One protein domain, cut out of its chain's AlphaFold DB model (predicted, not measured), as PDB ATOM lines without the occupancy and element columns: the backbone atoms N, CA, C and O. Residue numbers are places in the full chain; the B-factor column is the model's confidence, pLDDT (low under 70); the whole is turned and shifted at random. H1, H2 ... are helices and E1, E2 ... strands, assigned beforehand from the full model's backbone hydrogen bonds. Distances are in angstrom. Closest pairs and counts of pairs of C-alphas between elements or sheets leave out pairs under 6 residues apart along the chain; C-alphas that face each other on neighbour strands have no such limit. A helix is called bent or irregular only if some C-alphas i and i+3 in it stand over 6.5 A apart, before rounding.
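AT A GLANCE: This is residues 99 to 253 of the 359 residues of an uncharacterized protein of Parcubacteria group bacterium Licking1014_17 (UniProt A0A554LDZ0). The two long strands E3 and E5, paired side by side and both sharply bent, fold back on themselves and, with E1, E4 and the separate pair E2 and E6, make a small, loosely barrel-like core, while the hairpin E7 and E8 lies outside it as the far end of the twisted six-stranded sheet. The small pair E2 and E6 sits beside E5, the hairpin E7 and E8 extends the sheet beyond E4, the short helices H1, H2 and H3 gather at one end, and H4 lies out past E1 at the end of a long loop. The printed part has 155 residues with four named helices and eight named strands, in the order E1 E2 E3 H1 H2 H3 E4 E5 E6 H4 E7 E8. The large sheet runs E1, E5, E3, E4, E7, E8 and is mixed; E2 and E6 are antiparallel. The class is mixed, helices and strands, and the whole is compact, with a radius of gyration of the C-alphas of 15.4 A and spans of 44 by 38 by 31 A.

HOW THE PARTS SIT: E3, residues 122 to 139, bends by 156 degrees at residue 128, and its antiparallel neighbour E5, residues 184 to 197, bends by 140 degrees at residue 192; N 123 and O 196 are 2.9 A apart, N 187 and O 136 3.0 A. Edge strand E1, residues 100 to 105, is antiparallel to E5, with N 103 and O 193 at 2.9 A. E4, residues 175 to 179, is antiparallel to E3, with N 124 and O 177 at 2.9 A, and parallel to E7, residues 238 to 244, with N 176 and O 239 at 2.7 A. E7 forms a hairpin with edge strand E8, residues 247 to 253, with N 242 and O 249 at 2.9 A. E2, residues 113 to 116, is antiparallel to E6, residues 204 to 208, with N 115 and O 205 at 3.0 A; the closest C-alphas of E2 and E5 are those of Arg 115 and Val 185, 4.7 A apart. H1, residues 140 to 146, only grazes the large sheet, with residues 140 to 143. H3, residues 162 to 165, is close to but not clearly touching H1, Met 146 and Ser 163 having the closest C-alphas at 6.7 A, and H2, residues 149 to 156, is likewise close to H3, Trp 155 and Phe 164 at 7.8 A. H4, residues 222 to 230, only grazes the sheet; its closest C-alphas to E1 are those of Lys 228 and Phe 104, 7.9 A apart. In H1, H2 and H4 every O i to N i+4 pair is within hydrogen-bond range; H3 is too short for one.

IN THESE COORDINATES: E1 begins at C-alpha 100, (137.766, 177.673, 180.140), and E8 ends at C-alpha 253, (124.369, 191.931, 179.751). From first to last C-alpha, E7 and E8 each measure 19.0 A, E1 16.0 A, the bent E3 15.8 A, E5 15.0 A and H4 12.3 A.

THE WHOLE: The C-alphas of Arg 223 and Lys 245 are the two farthest apart, 44.4 A. The printed part has no cut. The link from E6 to H4 is long, and residues 213 to 224, of which 222 to 224 belong to H4, stand free. No printed residue is under 70 in pLDDT.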
ATOM      1  N   GLY A  99     140.922 176.597 177.565       87.75
ATOM      2  CA  GLY A  99     140.971 177.984 178.065       87.75
ATOM      3  C   GLY A  99     139.763 178.415 178.901       87.75
ATOM      4  O   GLY A  99     139.769 179.525 179.429       87.75
ATOM      5  N   PHE A 100     138.775 177.534 179.093       95.50
ATOM      6  CA  PHE A 100     137.766 177.673 180.140       95.50
ATOM      7  C   PHE A 100     138.326 177.154 181.466       95.50
ATOM      8  O   PHE A 100     138.858 176.039 181.535       95.50
ATOM      9  N   SER A 101     138.197 177.946 182.527       96.38
ATOM     10  CA  SER A 101     138.593 177.531 183.872       96.38
ATOM     11  C   SER A 101     137.663 178.086 184.943       96.38
ATOM     12  O   SER A 101     137.184 179.205 184.830       96.38
ATOM     13  N   LEU A 102     137.486 177.343 186.029       97.38
ATOM     14  CA  LEU A 102     136.985 177.853 187.298       97.38
ATOM     15  C   LEU A 102     138.157 178.096 188.243       97.38
ATOM     16  O   LEU A 102     139.058 177.261 188.367       97.38
ATOM     17  N   PHE A 103     138.128 179.217 188.946       98.00
ATOM     18  CA  PHE A 103     139.082 179.528 190.000       98.00
ATOM     19  C   PHE A 103     138.383 179.633 191.338       98.00
ATOM     20  O   PHE A 103     137.361 180.297 191.456       98.00
ATOM     21  N   PHE A 104     138.985 179.017 192.349       98.19
ATOM     22  CA  PHE A 104     138.586 179.111 193.746       98.19
ATOM     23  C   PHE A 104     139.741 179.744 194.509       98.19
ATOM     24  O   PHE A 104     140.651 179.038 194.951       98.19
ATOM     25  N   LEU A 105     139.744 181.074 194.592       97.94
ATOM     26  CA  LEU A 105     140.779 181.833 195.288       97.94
ATOM     27  C   LEU A 105     140.425 181.936 196.772       97.94
ATOM     28  O   LEU A 105     139.283 182.226 197.137       97.94
ATOM     29  N   GLU A 106     141.405 181.687 197.634       96.25
ATOM     30  CA  GLU A 106     141.214 181.809 199.078       96.25
ATOM     31  C   GLU A 106     141.016 183.275 199.493       96.25
ATOM     32  O   GLU A 106     141.509 184.182 198.817       96.25
ATOM     33  N   PRO A 107     140.326 183.539 200.617       95.06
ATOM     34  CA  PRO A 107     140.176 184.894 201.139       95.06
ATOM     35  C   PRO A 107     141.526 185.610 201.270       95.06
ATOM     36  O   PRO A 107     142.475 185.053 201.820       95.06
ATOM     37  N   ASN A 108     141.593 186.851 200.780       92.00
ATOM     38  CA  ASN A 108     142.799 187.695 200.737       92.00
ATOM     39  C   ASN A 108     143.980 187.143 199.913       92.00
ATOM     40  O   ASN A 108     145.054 187.739 199.905       92.00
ATOM     41  N   GLU A 109     143.791 186.046 199.184       95.06
ATOM     42  CA  GLU A 109     144.776 185.476 198.268       95.06
ATOM     43  C   GLU A 109     144.270 185.593 196.827       95.06
ATOM     44  O   GLU A 109     143.071 185.702 196.568       95.06
ATOM     45  N   GLY A 110     145.170 185.557 195.852       96.00
ATOM     46  CA  GLY A 110     144.746 185.508 194.458       96.00
ATOM     47  C   GLY A 110     145.886 185.628 193.473       96.00
ATOM     48  O   GLY A 110     147.031 185.309 193.801       96.00
ATOM     49  N   PHE A 111     145.577 186.052 192.253       96.31
ATOM     50  CA  PHE A 111     146.576 186.123 191.191       96.31
ATOM     51  C   PHE A 111     147.675 187.135 191.516       96.31
ATOM     52  O   PHE A 111     147.464 188.107 192.246       96.31
ATOM     53  N   SER A 112     148.858 186.927 190.944       96.19
ATOM     54  CA  SER A 112     149.860 187.988 190.881       96.19
ATOM     55  C   SER A 112     149.292 189.199 190.143       96.19
ATOM     56  O   SER A 112     148.487 189.047 189.226       96.19
ATOM     57  N   PHE A 113     149.750 190.394 190.501       97.12
ATOM     58  CA  PHE A 113     149.520 191.578 189.680       97.12
ATOM     59  C   PHE A 113     150.346 191.433 188.416       97.12
ATOM     60  O   PHE A 113     151.578 191.344 188.467       97.12
ATOM     61  N   GLN A 114     149.653 191.351 187.292       95.31
ATOM     62  CA  GLN A 114     150.246 190.911 186.043       95.31
ATOM     63  C   GLN A 114     149.642 191.637 184.853       95.31
ATOM     64  O   GLN A 114     148.564 192.218 184.943       95.31
ATOM     65  N   ARG A 115     150.339 191.581 183.724       93.25
ATOM     66  CA  ARG A 115     149.823 191.994 182.417       93.25
ATOM     67  C   ARG A 115     150.080 190.892 181.396       93.25
ATOM     68  O   ARG A 115     150.944 190.042 181.607       93.25
ATOM     69  N   HIS A 116     149.364 190.911 180.282       89.38
ATOM     70  CA  HIS A 116     149.603 189.961 179.198       89.38
ATOM     71  C   HIS A 116     150.705 190.475 178.268       89.38
ATOM     72  O   HIS A 116     150.704 191.640 177.882       89.38
ATOM     73  N   ILE A 117     151.665 189.618 177.913       75.69
ATOM     74  CA  ILE A 117     152.808 190.014 177.063       75.69
ATOM     75  C   ILE A 117     152.478 189.863 175.567       75.69
ATOM     76  O   ILE A 117     153.041 190.571 174.736       75.69
ATOM     77  N   ASP A 118     151.549 188.969 175.230       76.06
ATOM     78  CA  ASP A 118     151.189 188.586 173.857       76.06
ATOM     79  C   ASP A 118     149.657 188.621 173.652       76.06
ATOM     80  O   ASP A 118     148.942 189.090 174.537       76.06
ATOM     81  N   ILE A 119     149.139 188.118 172.520       74.56
ATOM     82  CA  ILE A 119     147.713 188.018 172.134       74.56
ATOM     83  C   ILE A 119     146.920 187.074 173.072       74.56
ATOM     84  O   ILE A 119     146.067 186.319 172.620       74.56
ATOM     85  N   LYS A 120     147.176 187.063 174.380       84.88
ATOM     86  CA  LYS A 120     146.280 186.457 175.358       84.88
ATOM     87  C   LYS A 120     145.196 187.473 175.684       84.88
ATOM     88  O   LYS A 120     145.465 188.545 176.229       84.88
ATOM     89  N   THR A 121     143.968 187.132 175.344       89.75
ATOM     90  CA  THR A 121     142.784 187.854 175.801       89.75
ATOM     91  C   THR A 121     142.012 186.939 176.729       89.75
ATOM     92  O   THR A 121     141.977 185.717 176.547       89.75
ATOM     93  N   GLU A 122     141.456 187.519 177.781       93.12
ATOM     94  CA  GLU A 122     140.663 186.766 178.736       93.12
ATOM     95  C   GLU A 122     139.516 187.599 179.291       93.12
ATOM     96  O   GLU A 122     139.427 188.812 179.090       93.12
ATOM     97  N   MET A 123     138.610 186.931 179.985       95.06
ATOM     98  CA  MET A 123     137.527 187.566 180.710       95.06
ATOM     99  C   MET A 123     137.213 186.761 181.958       95.06
ATOM    100  O   MET A 123     137.270 185.529 181.941       95.06
ATOM    101  N   PHE A 124     136.886 187.484 183.023       97.50
ATOM    102  CA  PHE A 124     136.435 186.928 184.285       97.50
ATOM    103  C   PHE A 124     134.941 187.166 184.449       97.50
ATOM    104  O   PHE A 124     134.490 188.307 184.344       97.50
ATOM    105  N   ASN A 125     134.197 186.105 184.744       98.06
ATOM    106  CA  ASN A 125     132.825 186.176 185.231       98.06
ATOM    107  C   ASN A 125     132.813 185.798 186.717       98.06
ATOM    108  O   ASN A 125     133.153 184.670 187.077       98.06
ATOM    109  N   PHE A 126     132.470 186.742 187.590       98.19
ATOM    110  CA  PHE A 126     132.543 186.555 189.036       98.19
ATOM    111  C   PHE A 126     131.320 185.800 189.541       98.19
ATOM    112  O   PHE A 126     130.193 186.272 189.442       98.19
ATOM    113  N   ILE A 127     131.543 184.633 190.138       97.88
ATOM    114  CA  ILE A 127     130.475 183.804 190.701       97.88
ATOM    115  C   ILE A 127     130.220 184.194 192.158       97.88
ATOM    116  O   ILE A 127     129.078 184.366 192.576       97.88
ATOM    117  N   SER A 128     131.284 184.368 192.943       96.88
ATOM    118  CA  SER A 128     131.182 184.831 194.326       96.88
ATOM    119  C   SER A 128     132.435 185.580 194.771       96.88
ATOM    120  O   SER A 128     133.515 185.438 194.196       96.88
ATOM    121  N   ILE A 129     132.282 186.396 195.813       96.00
ATOM    122  CA  ILE A 129     133.347 187.208 196.401       96.00
ATOM    123  C   ILE A 129     133.418 186.923 197.903       96.00
ATOM    124  O   ILE A 129     132.395 186.867 198.584       96.00
ATOM    125  N   SER A 130     134.625 186.701 198.413       95.12
ATOM    126  CA  SER A 130     134.893 186.570 199.847       95.12
ATOM    127  C   SER A 130     135.031 187.951 200.483       95.12
ATOM    128  O   SER A 130     135.298 188.942 199.802       95.12
ATOM    129  N   GLU A 131     134.915 188.018 201.807       92.44
ATOM    130  CA  GLU A 131     135.267 189.232 202.544       92.44
ATOM    131  C   GLU A 131     136.705 189.665 202.216       92.44
ATOM    132  O   GLU A 131     137.616 188.840 202.131       92.44
ATOM    133  N   GLY A 132     136.888 190.964 201.969       92.19
ATOM    134  CA  GLY A 132     138.169 191.532 201.550       92.19
ATOM    135  C   GLY A 132     138.525 191.304 200.078       92.19
ATOM    136  O   GLY A 132     139.469 191.933 199.606       92.19
ATOM    137  N   GLY A 133     137.769 190.485 199.339       96.69
ATOM    138  CA  GLY A 133     138.004 190.210 197.925       96.69
ATOM    139  C   GLY A 133     137.825 191.441 197.033       96.69
ATOM    140  O   GLY A 133     137.007 192.324 197.296       96.69
ATOM    141  N   PHE A 134     138.617 191.509 195.965       97.56
ATOM    142  CA  PHE A 134     138.567 192.595 194.990       97.56
ATOM    143  C   PHE A 134     139.212 192.186 193.667       97.56
ATOM    144  O   PHE A 134     139.954 191.209 193.575       97.56
ATOM    145  N   VAL A 135     138.960 192.996 192.649       97.31
ATOM    146  CA  VAL A 135     139.707 193.023 191.397       97.31
ATOM    147  C   VAL A 135     140.458 194.331 191.350       97.31
ATOM    148  O   VAL A 135     139.945 195.375 191.752       97.31
ATOM    149  N   TYR A 136     141.684 194.280 190.869       96.25
ATOM    150  CA  TYR A 136     142.456 195.475 190.591       96.25
ATOM    151  C   TYR A 136     142.727 195.533 189.104       96.25
ATOM    152  O   TYR A 136     143.094 194.511 188.528       96.25
ATOM    153  N   PHE A 137     142.555 196.704 188.494       93.56
ATOM    154  CA  PHE A 137     142.918 196.891 187.099       93.56
ATOM    155  C   PHE A 137     143.250 198.341 186.749       93.56
ATOM    156  O   PHE A 137     142.475 199.255 187.020       93.56
ATOM    157  N   CYS A 138     144.408 198.542 186.123       92.88
ATOM    158  CA  CYS A 138     144.900 199.844 185.665       92.88
ATOM    159  C   CYS A 138     145.744 199.690 184.393       92.88
ATOM    160  O   CYS A 138     146.167 198.583 184.047       92.88
ATOM    161  N   GLN A 139     146.004 200.786 183.688       91.31
ATOM    162  CA  GLN A 139     146.963 200.790 182.587       91.31
ATOM    163  C   GLN A 139     148.402 200.680 183.108       91.31
ATOM    164  O   GLN A 139     148.721 201.122 184.212       91.31
ATOM    165  N   MET A 140     149.295 200.114 182.295       93.12
ATOM    166  CA  MET A 140     150.709 199.970 182.659       93.12
ATOM    167  C   MET A 140     151.391 201.309 182.991       93.12
ATOM    168  O   MET A 140     152.189 201.372 183.920       93.12
ATOM    169  N   ASP A 141     151.060 202.397 182.294       93.12
ATOM    170  CA  ASP A 141     151.651 203.709 182.577       93.12
ATOM    171  C   ASP A 141     151.142 204.306 183.902       93.12
ATOM    172  O   ASP A 141     151.864 205.045 184.569       93.12
ATOM    173  N   GLU A 142     149.906 203.988 184.301       93.44
ATOM    174  CA  GLU A 142     149.366 204.325 185.620       93.44
ATOM    175  C   GLU A 142     150.114 203.546 186.702       93.44
ATOM    176  O   GLU A 142     150.599 204.151 187.659       93.44
ATOM    177  N   TRP A 143     150.294 202.235 186.499       95.31
ATOM    178  CA  TRP A 143     151.075 201.371 187.382       95.31
ATOM    179  C   TRP A 143     152.495 201.906 187.605       95.31
ATOM    180  O   TRP A 143     152.905 202.096 188.749       95.31
ATOM    181  N   GLU A 144     153.235 202.218 186.539       95.62
ATOM    182  CA  GLU A 144     154.618 202.711 186.623       95.62
ATOM    183  C   GLU A 144     154.747 204.026 187.404       95.62
ATOM    184  O   GLU A 144     155.710 204.213 188.147       95.62
ATOM    185  N   LYS A 145     153.767 204.930 187.287       95.06
ATOM    186  CA  LYS A 145     153.779 206.229 187.982       95.06
ATOM    187  C   LYS A 145     153.614 206.102 189.496       95.06
ATOM    188  O   LYS A 145     154.065 206.976 190.236       95.06
ATOM    189  N   MET A 146     152.930 205.061 189.966       94.12
ATOM    190  CA  MET A 146     152.500 204.944 191.365       94.12
ATOM    191  C   MET A 146     153.116 203.763 192.116       94.12
ATOM    192  O   MET A 146     153.135 203.773 193.351       94.12
ATOM    193  N   TYR A 147     153.600 202.743 191.404       96.50
ATOM    194  CA  TYR A 147     154.100 201.526 192.016       96.50
ATOM    195  C   TYR A 147     155.391 201.784 192.795       96.50
ATOM    196  O   TYR A 147     156.383 202.319 192.305       96.50
ATOM    197  N   SER A 148     155.379 201.345 194.046       95.75
ATOM    198  CA  SER A 148     156.553 201.256 194.902       95.75
ATOM    199  C   SER A 148     156.389 199.986 195.725       95.75
ATOM    200  O   SER A 148     155.394 199.904 196.448       95.75
ATOM    201  N   PRO A 149     157.328 199.020 195.678       94.81
ATOM    202  CA  PRO A 149     157.152 197.723 196.332       94.81
ATOM    203  C   PRO A 149     156.725 197.838 197.798       94.81
ATOM    204  O   PRO A 149     155.743 197.233 198.208       94.81
ATOM    205  N   LYS A 150     157.388 198.710 198.569       95.81
ATOM    206  CA  LYS A 150     157.080 198.921 199.989       95.81
ATOM    207  C   LYS A 150     155.676 199.495 200.212       95.81
ATOM    208  O   LYS A 150     154.965 199.039 201.100       95.81
ATOM    209  N   ARG A 151     155.281 200.510 199.431       96.00
ATOM    210  CA  ARG A 151     153.947 201.132 199.553       96.00
ATOM    211  C   ARG A 151     152.848 200.178 199.103       96.00
ATOM    212  O   ARG A 151     151.774 200.178 199.689       96.00
ATOM    213  N   PHE A 152     153.129 199.390 198.073       96.38
ATOM    214  CA  PHE A 152     152.193 198.438 197.506       96.38
ATOM    215  C   PHE A 152     151.928 197.269 198.453       96.38
ATOM    216  O   PHE A 152     150.773 196.962 198.720       96.38
ATOM    217  N   SER A 153     152.977 196.683 199.042       94.81
ATOM    218  CA  SER A 153     152.825 195.640 200.064       94.81
ATOM    219  C   SER A 153     152.042 196.140 201.278       94.81
ATOM    220  O   SER A 153     151.104 195.477 201.696       94.81
ATOM    221  N   ALA A 154     152.339 197.346 201.778       96.19
ATOM    222  CA  ALA A 154     151.572 197.928 202.880       96.19
ATOM    223  C   ALA A 154     150.083 198.110 202.524       96.19
ATOM    224  O   ALA A 154     149.219 197.891 203.368       96.19
ATOM    225  N   TRP A 155     149.775 198.492 201.279       96.62
ATOM    226  CA  TRP A 155     148.395 198.598 200.799       96.62
ATOM    227  C   TRP A 155     147.691 197.237 200.727       96.62
ATOM    228  O   TRP A 155     146.566 197.115 201.206       96.62
ATOM    229  N   LEU A 156     148.367 196.200 200.218       94.44
ATOM    230  CA  LEU A 156     147.845 194.827 200.223       94.44
ATOM    231  C   LEU A 156     147.586 194.293 201.638       94.44
ATOM    232  O   LEU A 156     146.648 193.530 201.840       94.44
ATOM    233  N   GLU A 157     148.383 194.723 202.614       93.25
ATOM    234  CA  GLU A 157     148.210 194.405 204.037       93.25
ATOM    235  C   GLU A 157     147.110 195.246 204.721       93.25
ATOM    236  O   GLU A 157     146.836 195.059 205.906       93.25
ATOM    237  N   GLY A 158     146.453 196.155 203.988       93.94
ATOM    238  CA  GLY A 158     145.286 196.915 204.446       93.94
ATOM    239  C   GLY A 158     145.525 198.406 204.694       93.94
ATOM    240  O   GLY A 158     144.597 199.107 205.102       93.94
ATOM    241  N   ALA A 159     146.731 198.934 204.452       96.44
ATOM    242  CA  ALA A 159     146.970 200.372 204.554       96.44
ATOM    243  C   ALA A 159     146.234 201.132 203.439       96.44
ATOM    244  O   ALA A 159     146.322 200.788 202.264       96.44
ATOM    245  N   PHE A 160     145.554 202.225 203.779       95.75
ATOM    246  CA  PHE A 160     144.851 203.031 202.782       95.75
ATOM    247  C   PHE A 160     145.823 203.785 201.860       95.75
ATOM    248  O   PHE A 160     146.764 204.433 202.323       95.75
ATOM    249  N   SER A 161     145.566 203.759 200.549       95.88
ATOM    250  CA  SER A 161     146.337 204.527 199.565       95.88
ATOM    251  C   SER A 161     145.452 204.990 198.404       95.88
ATOM    252  O   SER A 161     145.140 204.177 197.530       95.88
ATOM    253  N   PRO A 162     145.113 206.294 198.305       92.94
ATOM    254  CA  PRO A 162     144.240 206.813 197.247       92.94
ATOM    255  C   PRO A 162     144.678 206.436 195.829       92.94
ATOM    256  O   PRO A 162     143.841 206.202 194.962       92.94
ATOM    257  N   SER A 163     145.994 206.345 195.598       93.38
ATOM    258  CA  SER A 163     146.548 205.994 194.290       93.38
ATOM    259  C   SER A 163     146.187 204.578 193.848       93.38
ATOM    260  O   SER A 163     146.023 204.373 192.653       93.38
ATOM    261  N   PHE A 164     146.067 203.625 194.780       95.06
ATOM    262  CA  PHE A 164     145.709 202.231 194.487       95.06
ATOM    263  C   PHE A 164     144.194 202.006 194.577       95.06
ATOM    264  O   PHE A 164     143.642 201.278 193.757       95.06
ATOM    265  N   GLU A 165     143.506 202.680 195.507       94.75
ATOM    266  CA  GLU A 165     142.060 202.510 195.718       94.75
ATOM    267  C   GLU A 165     141.219 202.852 194.486       94.75
ATOM    268  O   GLU A 165     140.228 202.184 194.216       94.75
ATOM    269  N   GLN A 166     141.623 203.841 193.686       94.12
ATOM    270  CA  GLN A 166     140.882 204.208 192.470       94.12
ATOM    271  C   GLN A 166     140.817 203.093 191.405       94.12
ATOM    272  O   GLN A 166     139.983 203.163 190.506       94.12
ATOM    273  N   PHE A 167     141.700 202.092 191.490       95.44
ATOM    274  CA  PHE A 167     141.772 200.945 190.577       95.44
ATOM    275  C   PHE A 167     141.263 199.652 191.215       95.44
ATOM    276  O   PHE A 167     141.247 198.606 190.567       95.44
ATOM    277  N   ARG A 168     140.852 199.718 192.486       96.38
ATOM    278  CA  ARG A 168     140.255 198.614 193.223       96.38
ATOM    279  C   ARG A 168     138.750 198.606 192.980       96.38
ATOM    280  O   ARG A 168     138.055 199.579 193.260       96.38
ATOM    281  N   TYR A 169     138.242 197.478 192.513       97.06
ATOM    282  CA  TYR A 169     136.821 197.218 192.348       97.06
ATOM    283  C   TYR A 169     136.414 196.012 193.188       97.06
ATOM    284  O   TYR A 169     137.105 194.998 193.189       97.06
ATOM    285  N   ILE A 170     135.295 196.104 193.903       97.31
ATOM    286  CA  ILE A 170     134.733 194.968 194.642       97.31
ATOM    287  C   ILE A 170     133.620 194.379 193.769       97.31
ATOM    288  O   ILE A 170     132.553 194.994 193.687       97.31
ATOM    289  N   PRO A 171     133.861 193.242 193.091       96.94
ATOM    290  CA  PRO A 171     132.872 192.650 192.206       96.94
ATOM    291  C   PRO A 171     131.700 192.068 192.990       96.94
ATOM    292  O   PRO A 171     131.841 191.588 194.117       96.94
ATOM    293  N   LYS A 172     130.536 192.081 192.356       97.12
ATOM    294  CA  LYS A 172     129.335 191.360 192.764       97.12
ATOM    295  C   LYS A 172     129.207 190.071 191.942       97.12
ATOM    296  O   LYS A 172     129.739 190.002 190.835       97.12
ATOM    297  N   PRO A 173     128.481 189.057 192.446       97.62
ATOM    298  CA  PRO A 173     128.079 187.920 191.624       97.62
ATOM    299  C   PRO A 173     127.424 188.381 190.314       97.62
ATOM    300  O   PRO A 173     126.485 189.179 190.337       97.62
ATOM    301  N   GLY A 174     127.933 187.882 189.189       97.44
ATOM    302  CA  GLY A 174     127.506 188.218 187.831       97.44
ATOM    303  C   GLY A 174     128.269 189.370 187.190       97.44
ATOM    304  O   GLY A 174     128.053 189.668 186.015       97.44
ATOM    305  N   ASP A 175     129.161 190.042 187.913       98.44
ATOM    306  CA  ASP A 175     130.024 191.026 187.274       98.44
ATOM    307  C   ASP A 175     130.990 190.332 186.309       98.44
ATOM    308  O   ASP A 175     131.561 189.280 186.598       98.44
ATOM    309  N   VAL A 176     131.182 190.948 185.149       98.00
ATOM    310  CA  VAL A 176     132.026 190.467 184.063       98.00
ATOM    311  C   VAL A 176     133.083 191.519 183.776       98.00
ATOM    312  O   VAL A 176     132.760 192.672 183.492       98.00
ATOM    313  N   ILE A 177     134.352 191.124 183.809       96.44
ATOM    314  CA  ILE A 177     135.489 191.990 183.487       96.44
ATOM    315  C   ILE A 177     136.224 191.407 182.291       96.44
ATOM    316  O   ILE A 177     136.648 190.254 182.309       96.44
ATOM    317  N   ARG A 178     136.390 192.218 181.243       94.56
ATOM    318  CA  ARG A 178     137.116 191.842 180.026       94.56
ATOM    319  C   ARG A 178     138.545 192.370 180.085       94.56
ATOM    320  O   ARG A 178     138.764 193.556 180.324       94.56
ATOM    321  N   ILE A 179     139.498 191.489 179.823       91.25
ATOM    322  CA  ILE A 179     140.929 191.771 179.725       91.25
ATOM    323  C   ILE A 179     141.308 191.519 178.263       91.25
ATOM    324  O   ILE A 179     141.831 190.478 177.864       91.25
ATOM    325  N   ASP A 180     140.952 192.488 177.425       86.12
ATOM    326  CA  ASP A 180     141.081 192.432 175.967       86.12
ATOM    327  C   ASP A 180     142.325 193.171 175.441       86.12
ATOM    328  O   ASP A 180     142.528 193.278 174.230       86.12
ATOM    329  N   LYS A 181     143.176 193.671 176.348       83.56
ATOM    330  CA  LYS A 181     144.388 194.444 176.047       83.56
ATOM    331  C   LYS A 181     145.591 193.897 176.801       83.56
ATOM    332  O   LYS A 181     145.507 193.590 177.986       83.56
ATOM    333  N   THR A 182     146.737 193.885 176.131       80.38
ATOM    334  CA  THR A 182     148.003 193.366 176.668       80.38
ATOM    335  C   THR A 182     148.565 194.210 177.816       80.38
ATOM    336  O   THR A 182     149.010 193.680 178.825       80.38
ATOM    337  N   ASN A 183     148.449 195.537 177.740       85.94
ATOM    338  CA  ASN A 183     149.010 196.464 178.735       85.94
ATOM    339  C   ASN A 183     148.095 196.777 179.932       85.94
ATOM    340  O   ASN A 183     148.332 197.758 180.642       85.94
ATOM    341  N   LEU A 184     147.053 195.975 180.163       90.94
ATOM    342  CA  LEU A 184     146.222 196.104 181.356       90.94
ATOM    343  C   LEU A 184     146.859 195.319 182.507       90.94
ATOM    344  O   LEU A 184     146.913 194.088 182.468       90.94
ATOM    345  N   VAL A 185     147.309 196.030 183.538       94.81
ATOM    346  CA  VAL A 185     147.741 195.409 184.793       94.81
ATOM    347  C   VAL A 185     146.502 195.006 185.563       94.81
ATOM    348  O   VAL A 185     145.681 195.872 185.852       94.81
ATOM    349  N   HIS A 186     146.369 193.729 185.906       95.81
ATOM    350  CA  HIS A 186     145.192 193.204 186.582       95.81
ATOM    351  C   HIS A 186     145.525 192.126 187.625       95.81
ATOM    352  O   HIS A 186     146.588 191.505 187.592       95.81
ATOM    353  N   THR A 187     144.600 191.914 188.562       97.38
ATOM    354  CA  THR A 187     144.530 190.730 189.437       97.38
ATOM    355  C   THR A 187     143.104 190.541 189.956       97.38
ATOM    356  O   THR A 187     142.324 191.495 189.987       97.38
ATOM    357  N   ALA A 188     142.787 189.332 190.413       97.69
ATOM    358  CA  ALA A 188     141.603 189.016 191.197       97.69
ATOM    359  C   ALA A 188     142.034 188.361 192.519       97.69
ATOM    360  O   ALA A 188     142.908 187.492 192.524       97.69
ATOM    361  N   ILE A 189     141.419 188.785 193.624       98.00
ATOM    362  CA  ILE A 189     141.718 188.361 194.996       98.00
ATOM    363  C   ILE A 189     140.427 187.888 195.676       98.00
ATOM    364  O   ILE A 189     139.404 188.570 195.607       98.00
ATOM    365  N   GLY A 190     140.483 186.744 196.362       97.31
ATOM    366  CA  GLY A 190     139.440 186.266 197.271       97.31
ATOM    367  C   GLY A 190     138.083 186.023 196.622       97.31
ATOM    368  O   GLY A 190     137.071 186.448 197.167       97.31
ATOM    369  N   CYS A 191     138.028 185.364 195.471       97.69
ATOM    370  CA  CYS A 191     136.792 185.140 194.721       97.69
ATOM    371  C   CYS A 191     136.693 183.731 194.133       97.69
ATOM    372  O   CYS A 191     137.682 183.005 194.016       97.69
ATOM    373  N   VAL A 192     135.473 183.379 193.732       98.06
ATOM    374  CA  VAL A 192     135.212 182.297 192.786       98.06
ATOM    375  C   VAL A 192     134.824 182.927 191.456       98.06
ATOM    376  O   VAL A 192     133.911 183.755 191.416       98.06
ATOM    377  N   LEU A 193     135.509 182.561 190.376       97.94
ATOM    378  CA  LEU A 193     135.248 183.113 189.045       97.94
ATOM    379  C   LEU A 193     135.403 182.065 187.948       97.94
ATOM    380  O   LEU A 193     136.157 181.100 188.095       97.94
ATOM    381  N   GLU A 194     134.707 182.289 186.840       97.88
ATOM    382  CA  GLU A 194     134.993 181.657 185.557       97.88
ATOM    383  C   GLU A 194     136.009 182.518 184.800       97.88
ATOM    384  O   GLU A 194     135.848 183.734 184.706       97.88
ATOM    385  N   GLU A 195     137.030 181.891 184.232       97.00
ATOM    386  CA  GLU A 195     137.953 182.473 183.263       97.00
ATOM    387  C   GLU A 195     137.646 181.890 181.886       97.00
ATOM    388  O   GLU A 195     137.584 180.670 181.713       97.00
ATOM    389  N   TYR A 196     137.520 182.776 180.906       96.25
ATOM    390  CA  TYR A 196     137.439 182.434 179.494       96.25
ATOM    391  C   TYR A 196     138.628 183.064 178.788       96.25
ATOM    392  O   TYR A 196     138.720 184.290 178.751       96.25
ATOM    393  N   SER A 197     139.511 182.260 178.201       92.75
ATOM    394  CA  SER A 197     140.660 182.761 177.446       92.75
ATOM    395  C   SER A 197     140.840 182.029 176.122       92.75
ATOM    396  O   SER A 197     140.463 180.868 175.973       92.75
ATOM    397  N   ASN A 198     141.452 182.709 175.154       86.62
ATOM    398  CA  ASN A 198     141.853 182.095 173.893       86.62
ATOM    399  C   ASN A 198     143.009 181.098 174.039       86.62
ATOM    400  O   ASN A 198     143.174 180.242 173.174       86.62
ATOM    401  N   ILE A 199     143.812 181.216 175.100       80.94
ATOM    402  CA  ILE A 199     144.989 180.383 175.353       80.94
ATOM    403  C   ILE A 199     144.976 179.961 176.826       80.94
ATOM    404  O   ILE A 199     144.864 180.792 177.722       80.94
ATOM    405  N   SER A 200     145.129 178.664 177.100       70.88
ATOM    406  CA  SER A 200     145.182 178.123 178.472       70.88
ATOM    407  C   SER A 200     146.569 178.217 179.132       70.88
ATOM    408  O   SER A 200     146.725 177.844 180.298       70.88
ATOM    409  N   THR A 201     147.563 178.724 178.401       71.50
ATOM    410  CA  THR A 201     148.965 178.876 178.813       71.50
ATOM    411  C   THR A 201     149.220 180.207 179.527       71.50
ATOM    412  O   THR A 201     148.633 181.243 179.216       71.50
ATOM    413  N   ASP A 202     150.129 180.180 180.499       75.62
ATOM    414  CA  ASP A 202     150.481 181.301 181.374       75.62
ATOM    415  C   ASP A 202     151.397 182.333 180.675       75.62
ATOM    416  O   ASP A 202     152.598 182.390 180.917       75.62
ATOM    417  N   MET A 203     150.836 183.140 179.766       82.25
ATOM    418  CA  MET A 203     151.564 184.176 179.006       82.25
ATOM    419  C   MET A 203     151.502 185.555 179.682       82.25
ATOM    420  O   MET A 203     150.905 186.501 179.155       82.25
ATOM    421  N   VAL A 204     152.094 185.669 180.872       87.88
ATOM    422  CA  VAL A 204     151.969 186.864 181.722       87.88
ATOM    423  C   VAL A 204     153.319 187.423 182.179       87.88
ATOM    424  O   VAL A 204     154.253 186.679 182.472       87.88
ATOM    425  N   ASP A 205     153.399 188.749 182.284       91.44
ATOM    426  CA  ASP A 205     154.472 189.474 182.970       91.44
ATOM    427  C   ASP A 205     154.016 189.756 184.397       91.44
ATOM    428  O   ASP A 205     153.014 190.449 184.605       91.44
ATOM    429  N   ARG A 206     154.716 189.191 185.382       94.88
ATOM    430  CA  ARG A 206     154.370 189.323 186.801       94.88
ATOM    431  C   ARG A 206     155.075 190.536 187.386       94.88
ATOM    432  O   ARG A 206     156.277 190.506 187.631       94.88
ATOM    433  N   LEU A 207     154.300 191.576 187.670       96.12
ATOM    434  CA  LEU A 207     154.796 192.850 188.188       96.12
ATOM    435  C   LEU A 207     154.913 192.840 189.718       96.12
ATOM    436  O   LEU A 207     155.824 193.446 190.285       96.12
ATOM    437  N   HIS A 208     154.005 192.129 190.390       96.19
ATOM    438  CA  HIS A 208     154.066 191.868 191.825       96.19
ATOM    439  C   HIS A 208     153.434 190.508 192.132       96.19
ATOM    440  O   HIS A 208     152.253 190.300 191.866       96.19
ATOM    441  N   ASP A 209     154.216 189.586 192.696       95.50
ATOM    442  CA  ASP A 209     153.739 188.255 193.079       95.50
ATOM    443  C   ASP A 209     153.818 188.064 194.595       95.50
ATOM    444  O   ASP A 209     154.850 187.681 195.151       95.50
ATOM    445  N   GLN A 210     152.689 188.308 195.252       94.06
ATOM    446  CA  GLN A 210     152.483 188.110 196.683       94.06
ATOM    447  C   GLN A 210     152.507 186.632 197.105       94.06
ATOM    448  O   GLN A 210     152.527 186.330 198.298       94.06
ATOM    449  N   ASN A 211     152.503 185.698 196.149       93.50
ATOM    450  CA  ASN A 211     152.490 184.260 196.411       93.50
ATOM    451  C   ASN A 211     153.867 183.611 196.285       93.50
ATOM    452  O   ASN A 211     154.012 182.421 196.581       93.50
ATOM    453  N   LYS A 212     154.878 184.358 195.830       93.06
ATOM    454  CA  LYS A 212     156.199 183.811 195.528       93.06
ATOM    455  C   LYS A 212     156.793 183.097 196.747       93.06
ATOM    456  O   LYS A 212     157.003 183.693 197.797       93.06
ATOM    457  N   GLY A 213     157.088 181.807 196.584       93.25
ATOM    458  CA  GLY A 213     157.670 180.960 197.631       93.25
ATOM    459  C   GLY A 213     156.675 180.399 198.654       93.25
ATOM    460  O   GLY A 213     157.085 179.620 199.516       93.25
ATOM    461  N   LYS A 214     155.378 180.733 198.569       95.75
ATOM    462  CA  LYS A 214     154.350 180.096 199.403       95.75
ATOM    463  C   LYS A 214     154.183 178.627 199.010       95.75
ATOM    464  O   LYS A 214     154.274 178.256 197.840       95.75
ATOM    465  N   LYS A 215     153.911 177.780 200.003       95.94
ATOM    466  CA  LYS A 215     153.575 176.368 199.789       95.94
ATOM    467  C   LYS A 215     152.105 176.225 199.412       95.94
ATOM    468  O   LYS A 215     151.279 177.033 199.827       95.94
ATOM    469  N   ILE A 216     151.787 175.162 198.681       96.75
ATOM    470  CA  ILE A 216     150.402 174.751 198.443       96.75
ATOM    471  C   ILE A 216     149.803 174.280 199.784       96.75
ATOM    472  O   ILE A 216     150.399 173.415 200.437       96.75
ATOM    473  N   PRO A 217     148.662 174.836 200.226       96.56
ATOM    474  CA  PRO A 217     147.959 174.364 201.414       96.56
ATOM    475  C   PRO A 217     147.621 172.859 201.343       96.56
ATOM    476  O   PRO A 217     147.003 172.437 200.368       96.56
ATOM    477  N   PRO A 218     147.905 172.051 202.387       95.88
ATOM    478  CA  PRO A 218     147.627 170.605 202.381       95.88
ATOM    479  C   PRO A 218     146.148 170.229 202.216       95.88
ATOM    480  O   PRO A 218     145.824 169.095 201.880       95.88
ATOM    481  N   LYS A 219     145.238 171.176 202.480       96.69
ATOM    482  CA  LYS A 219     143.795 170.987 202.296       96.69
ATOM    483  C   LYS A 219     143.381 170.941 200.821       96.69
ATOM    484  O   LYS A 219     142.275 170.499 200.543       96.69
ATOM    485  N   PHE A 220     144.211 171.434 199.899       97.69
ATOM    486  CA  PHE A 220     143.882 171.460 198.476       97.69
ATOM    487  C   PHE A 220     144.042 170.070 197.867       97.69
ATOM    488  O   PHE A 220     145.139 169.530 197.797       97.69
ATOM    489  N   ASN A 221     142.908 169.502 197.474       97.00
ATOM    490  CA  ASN A 221     142.753 168.193 196.851       97.00
ATOM    491  C   ASN A 221     141.377 168.141 196.167       97.00
ATOM    492  O   ASN A 221     140.556 169.058 196.334       97.00
ATOM    493  N   ARG A 222     141.096 167.077 195.413       96.12
ATOM    494  CA  ARG A 222     139.819 166.913 194.707       96.12
ATOM    495  C   ARG A 222     138.610 166.941 195.637       96.12
ATOM    496  O   ARG A 222     137.607 167.560 195.301       96.12
ATOM    497  N   ARG A 223     138.709 166.353 196.835       96.31
ATOM    498  CA  ARG A 223     137.618 166.377 197.827       96.31
ATOM    499  C   ARG A 223     137.273 167.805 198.255       96.31
ATOM    500  O   ARG A 223     136.096 168.148 198.329       96.31
ATOM    501  N   TYR A 224     138.278 168.630 198.539       97.38
ATOM    502  CA  TYR A 224     138.078 170.035 198.893       97.38
ATOM    503  C   TYR A 224     137.471 170.828 197.734       97.38
ATOM    504  O   TYR A 224     136.563 171.630 197.947       97.38
ATOM    505  N   PHE A 225     137.927 170.567 196.506       97.25
ATOM    506  CA  PHE A 225     137.327 171.137 195.302       97.25
ATOM    507  C   PHE A 225     135.842 170.765 195.172       97.25
ATOM    508  O   PHE A 225     135.023 171.665 195.031       97.25
ATOM    509  N   SER A 226     135.471 169.485 195.303       95.94
ATOM    510  CA  SER A 226     134.068 169.046 195.230       95.94
ATOM    511  C   SER A 226     133.191 169.749 196.269       95.94
ATOM    512  O   SER A 226     132.152 170.295 195.918       95.94
ATOM    513  N   GLN A 227     133.657 169.858 197.520       96.06
ATOM    514  CA  GLN A 227     132.935 170.586 198.573       96.06
ATOM    515  C   GLN A 227     132.705 172.062 198.228       96.06
ATOM    516  O   GLN A 227     131.664 172.627 198.553       96.06
ATOM    517  N   LYS A 228     133.690 172.710 197.596       95.94
ATOM    518  CA  LYS A 228     133.553 174.093 197.132       95.94
ATOM    519  C   LYS A 228     132.598 174.201 195.948       95.94
ATOM    520  O   LYS A 228     131.828 175.155 195.897       95.94
ATOM    521  N   MET A 229     132.647 173.238 195.034       95.56
ATOM    522  CA  MET A 229     131.804 173.178 193.846       95.56
ATOM    523  C   MET A 229     130.319 173.036 194.213       95.56
ATOM    524  O   MET A 229     129.486 173.754 193.665       95.56
ATOM    525  N   ASP A 230     129.994 172.198 195.201       93.00
ATOM    526  CA  ASP A 230     128.620 172.002 195.695       93.00
ATOM    527  C   ASP A 230     127.999 173.291 196.259       93.00
ATOM    528  O   ASP A 230     126.787 173.490 196.196       93.00
ATOM    529  N   GLY A 231     128.832 174.187 196.797       90.88
ATOM    530  CA  GLY A 231     128.411 175.473 197.353       90.88
ATOM    531  C   GLY A 231     128.263 176.601 196.330       90.88
ATOM    532  O   GLY A 231     127.931 177.721 196.723       90.88
ATOM    533  N   ILE A 232     128.533 176.358 195.044       93.12
ATOM    534  CA  ILE A 232     128.411 177.396 194.019       93.12
ATOM    535  C   ILE A 232     126.939 177.676 193.700       93.12
ATOM    536  O   ILE A 232     126.156 176.771 193.413       93.12
ATOM    537  N   CYS A 233     126.602 178.965 193.666       91.62
ATOM    538  CA  CYS A 233     125.365 179.486 193.103       91.62
ATOM    539  C   CYS A 233     125.712 180.435 191.953       91.62
ATOM    540  O   CYS A 233     126.451 181.400 192.153       91.62
ATOM    541  N   TYR A 234     125.214 180.141 190.753       93.06
ATOM    542  CA  TYR A 234     125.475 180.968 189.581       93.06
ATOM    543  C   TYR A 234     124.559 182.199 189.561       93.06
ATOM    544  O   TYR A 234     123.380 182.094 189.900       93.06
ATOM    545  N   PRO A 235     125.073 183.369 189.148       92.31
ATOM    546  CA  PRO A 235     124.284 184.591 189.078       92.31
ATOM    547  C   PRO A 235     123.276 184.551 187.917       92.31
ATOM    548  O   PRO A 235     123.618 184.205 186.785       92.31
ATOM    549  N   GLU A 236     122.036 184.967 188.184       87.69
ATOM    550  CA  GLU A 236     120.972 185.076 187.167       87.69
ATOM    551  C   GLU A 236     121.179 186.268 186.220       87.69
ATOM    552  O   GLU A 236     120.814 186.229 185.044       87.69
ATOM    553  N   LYS A 237     121.764 187.348 186.746       93.62
ATOM    554  CA  LYS A 237     122.016 188.601 186.030       93.62
ATOM    555  C   LYS A 237     123.503 188.829 185.931       93.62
ATOM    556  O   LYS A 237     124.209 188.636 186.916       93.62
ATOM    557  N   ASN A 238     123.946 189.302 184.774       97.06
ATOM    558  CA  ASN A 238     125.348 189.597 184.553       97.06
ATOM    559  C   ASN A 238     125.522 191.051 184.116       97.06
ATOM    560  O   ASN A 238     124.686 191.598 183.396       97.06
ATOM    561  N   HIS A 239     126.602 191.682 184.565       98.06
ATOM    562  CA  HIS A 239     126.899 193.076 184.258       98.06
ATOM    563  C   HIS A 239     128.338 193.209 183.789       98.06
ATOM    564  O   HIS A 239     129.268 192.797 184.470       98.06
ATOM    565  N   LEU A 240     128.540 193.837 182.640       97.69
ATOM    566  CA  LEU A 240     129.868 194.216 182.197       97.69
ATOM    567  C   LEU A 240     130.366 195.406 183.020       97.69
ATOM    568  O   LEU A 240     129.686 196.432 183.114       97.69
ATOM    569  N   ILE A 241     131.570 195.262 183.569       96.81
ATOM    570  CA  ILE A 241     132.287 196.301 184.298       96.81
ATOM    571  C   ILE A 241     133.452 196.794 183.443       96.81
ATOM    572  O   ILE A 241     134.333 196.030 183.050       96.81
ATOM    573  N   GLU A 242     133.475 198.097 183.175       92.50
ATOM    574  CA  GLU A 242     134.536 198.756 182.414       92.50
ATOM    575  C   GLU A 242     135.155 199.897 183.224       92.50
ATOM    576  O   GLU A 242     134.443 200.650 183.883       92.50
ATOM    577  N   TYR A 243     136.470 200.096 183.118       88.56
ATOM    578  CA  TYR A 243     137.130 201.286 183.661       88.56
ATOM    579  C   TYR A 243     137.346 202.324 182.564       88.56
ATOM    580  O   TYR A 243     138.096 202.103 181.611       88.56
ATOM    581  N   LYS A 244     136.668 203.468 182.682       86.38
ATOM    582  CA  LYS A 244     136.741 204.572 181.718       86.38
ATOM    583  C   LYS A 244     136.877 205.897 182.458       86.38
ATOM    584  O   LYS A 244     136.051 206.237 183.299       86.38
ATOM    585  N   LYS A 245     137.898 206.682 182.090       84.25
ATOM    586  CA  LYS A 245     138.128 208.051 182.598       84.25
ATOM    587  C   LYS A 245     138.111 208.138 184.135       84.25
ATOM    588  O   LYS A 245     137.453 209.010 184.700       84.25
ATOM    589  N   GLY A 246     138.808 207.219 184.805       82.56
ATOM    590  CA  GLY A 246     138.935 207.239 186.264       82.56
ATOM    591  C   GLY A 246     137.750 206.651 187.034       82.56
ATOM    592  O   GLY A 246     137.675 206.835 188.246       82.56
ATOM    593  N   LYS A 247     136.786 206.006 186.363       89.56
ATOM    594  CA  LYS A 247     135.582 205.453 187.001       89.56
ATOM    595  C   LYS A 247     135.219 204.085 186.439       89.56
ATOM    596  O   LYS A 247     135.380 203.840 185.243       89.56
ATOM    597  N   PHE A 248     134.659 203.241 187.301       92.88
ATOM    598  CA  PHE A 248     133.991 202.011 186.888       92.88
ATOM    599  C   PHE A 248     132.590 202.327 186.368       92.88
ATOM    600  O   PHE A 248     131.833 203.074 186.992       92.88
ATOM    601  N   ILE A 249     132.269 201.773 185.208       95.31
ATOM    602  CA  ILE A 249     130.972 201.861 184.554       95.31
ATOM    603  C   ILE A 249     130.404 200.450 184.494       95.31
ATOM    604  O   ILE A 249     131.120 199.505 184.167       95.31
ATOM    605  N   THR A 250     129.120 200.334 184.806       96.88
ATOM    606  CA  THR A 250     128.382 199.074 184.825       96.88
ATOM    607  C   THR A 250     127.313 199.115 183.743       96.88
ATOM    608  O   THR A 250     126.559 200.087 183.659       96.88
ATOM    609  N   SER A 251     127.222 198.061 182.938       97.38
ATOM    610  CA  SER A 251     126.155 197.876 181.950       97.38
ATOM    611  C   SER A 251     125.619 196.453 182.003       97.38
ATOM    612  O   SER A 251     126.410 195.513 182.045       97.38
ATOM    613  N   SER A 252     124.299 196.285 181.972       97.00
ATOM    614  CA  SER A 252     123.669 194.964 181.936       97.00
ATOM    615  C   SER A 252     124.053 194.189 180.677       97.00
ATOM    616  O   SER A 252     124.128 194.755 179.584       97.00
ATOM    617  N   LEU A 253     124.300 192.892 180.842       96.75
ATOM    618  CA  LEU A 253     124.369 191.931 179.751       96.75
ATOM    619  C   LEU A 253     123.005 191.261 179.631       96.75
ATOM    620  O   LEU A 253     122.460 190.766 180.616       96.75
TER     621      LEU A 253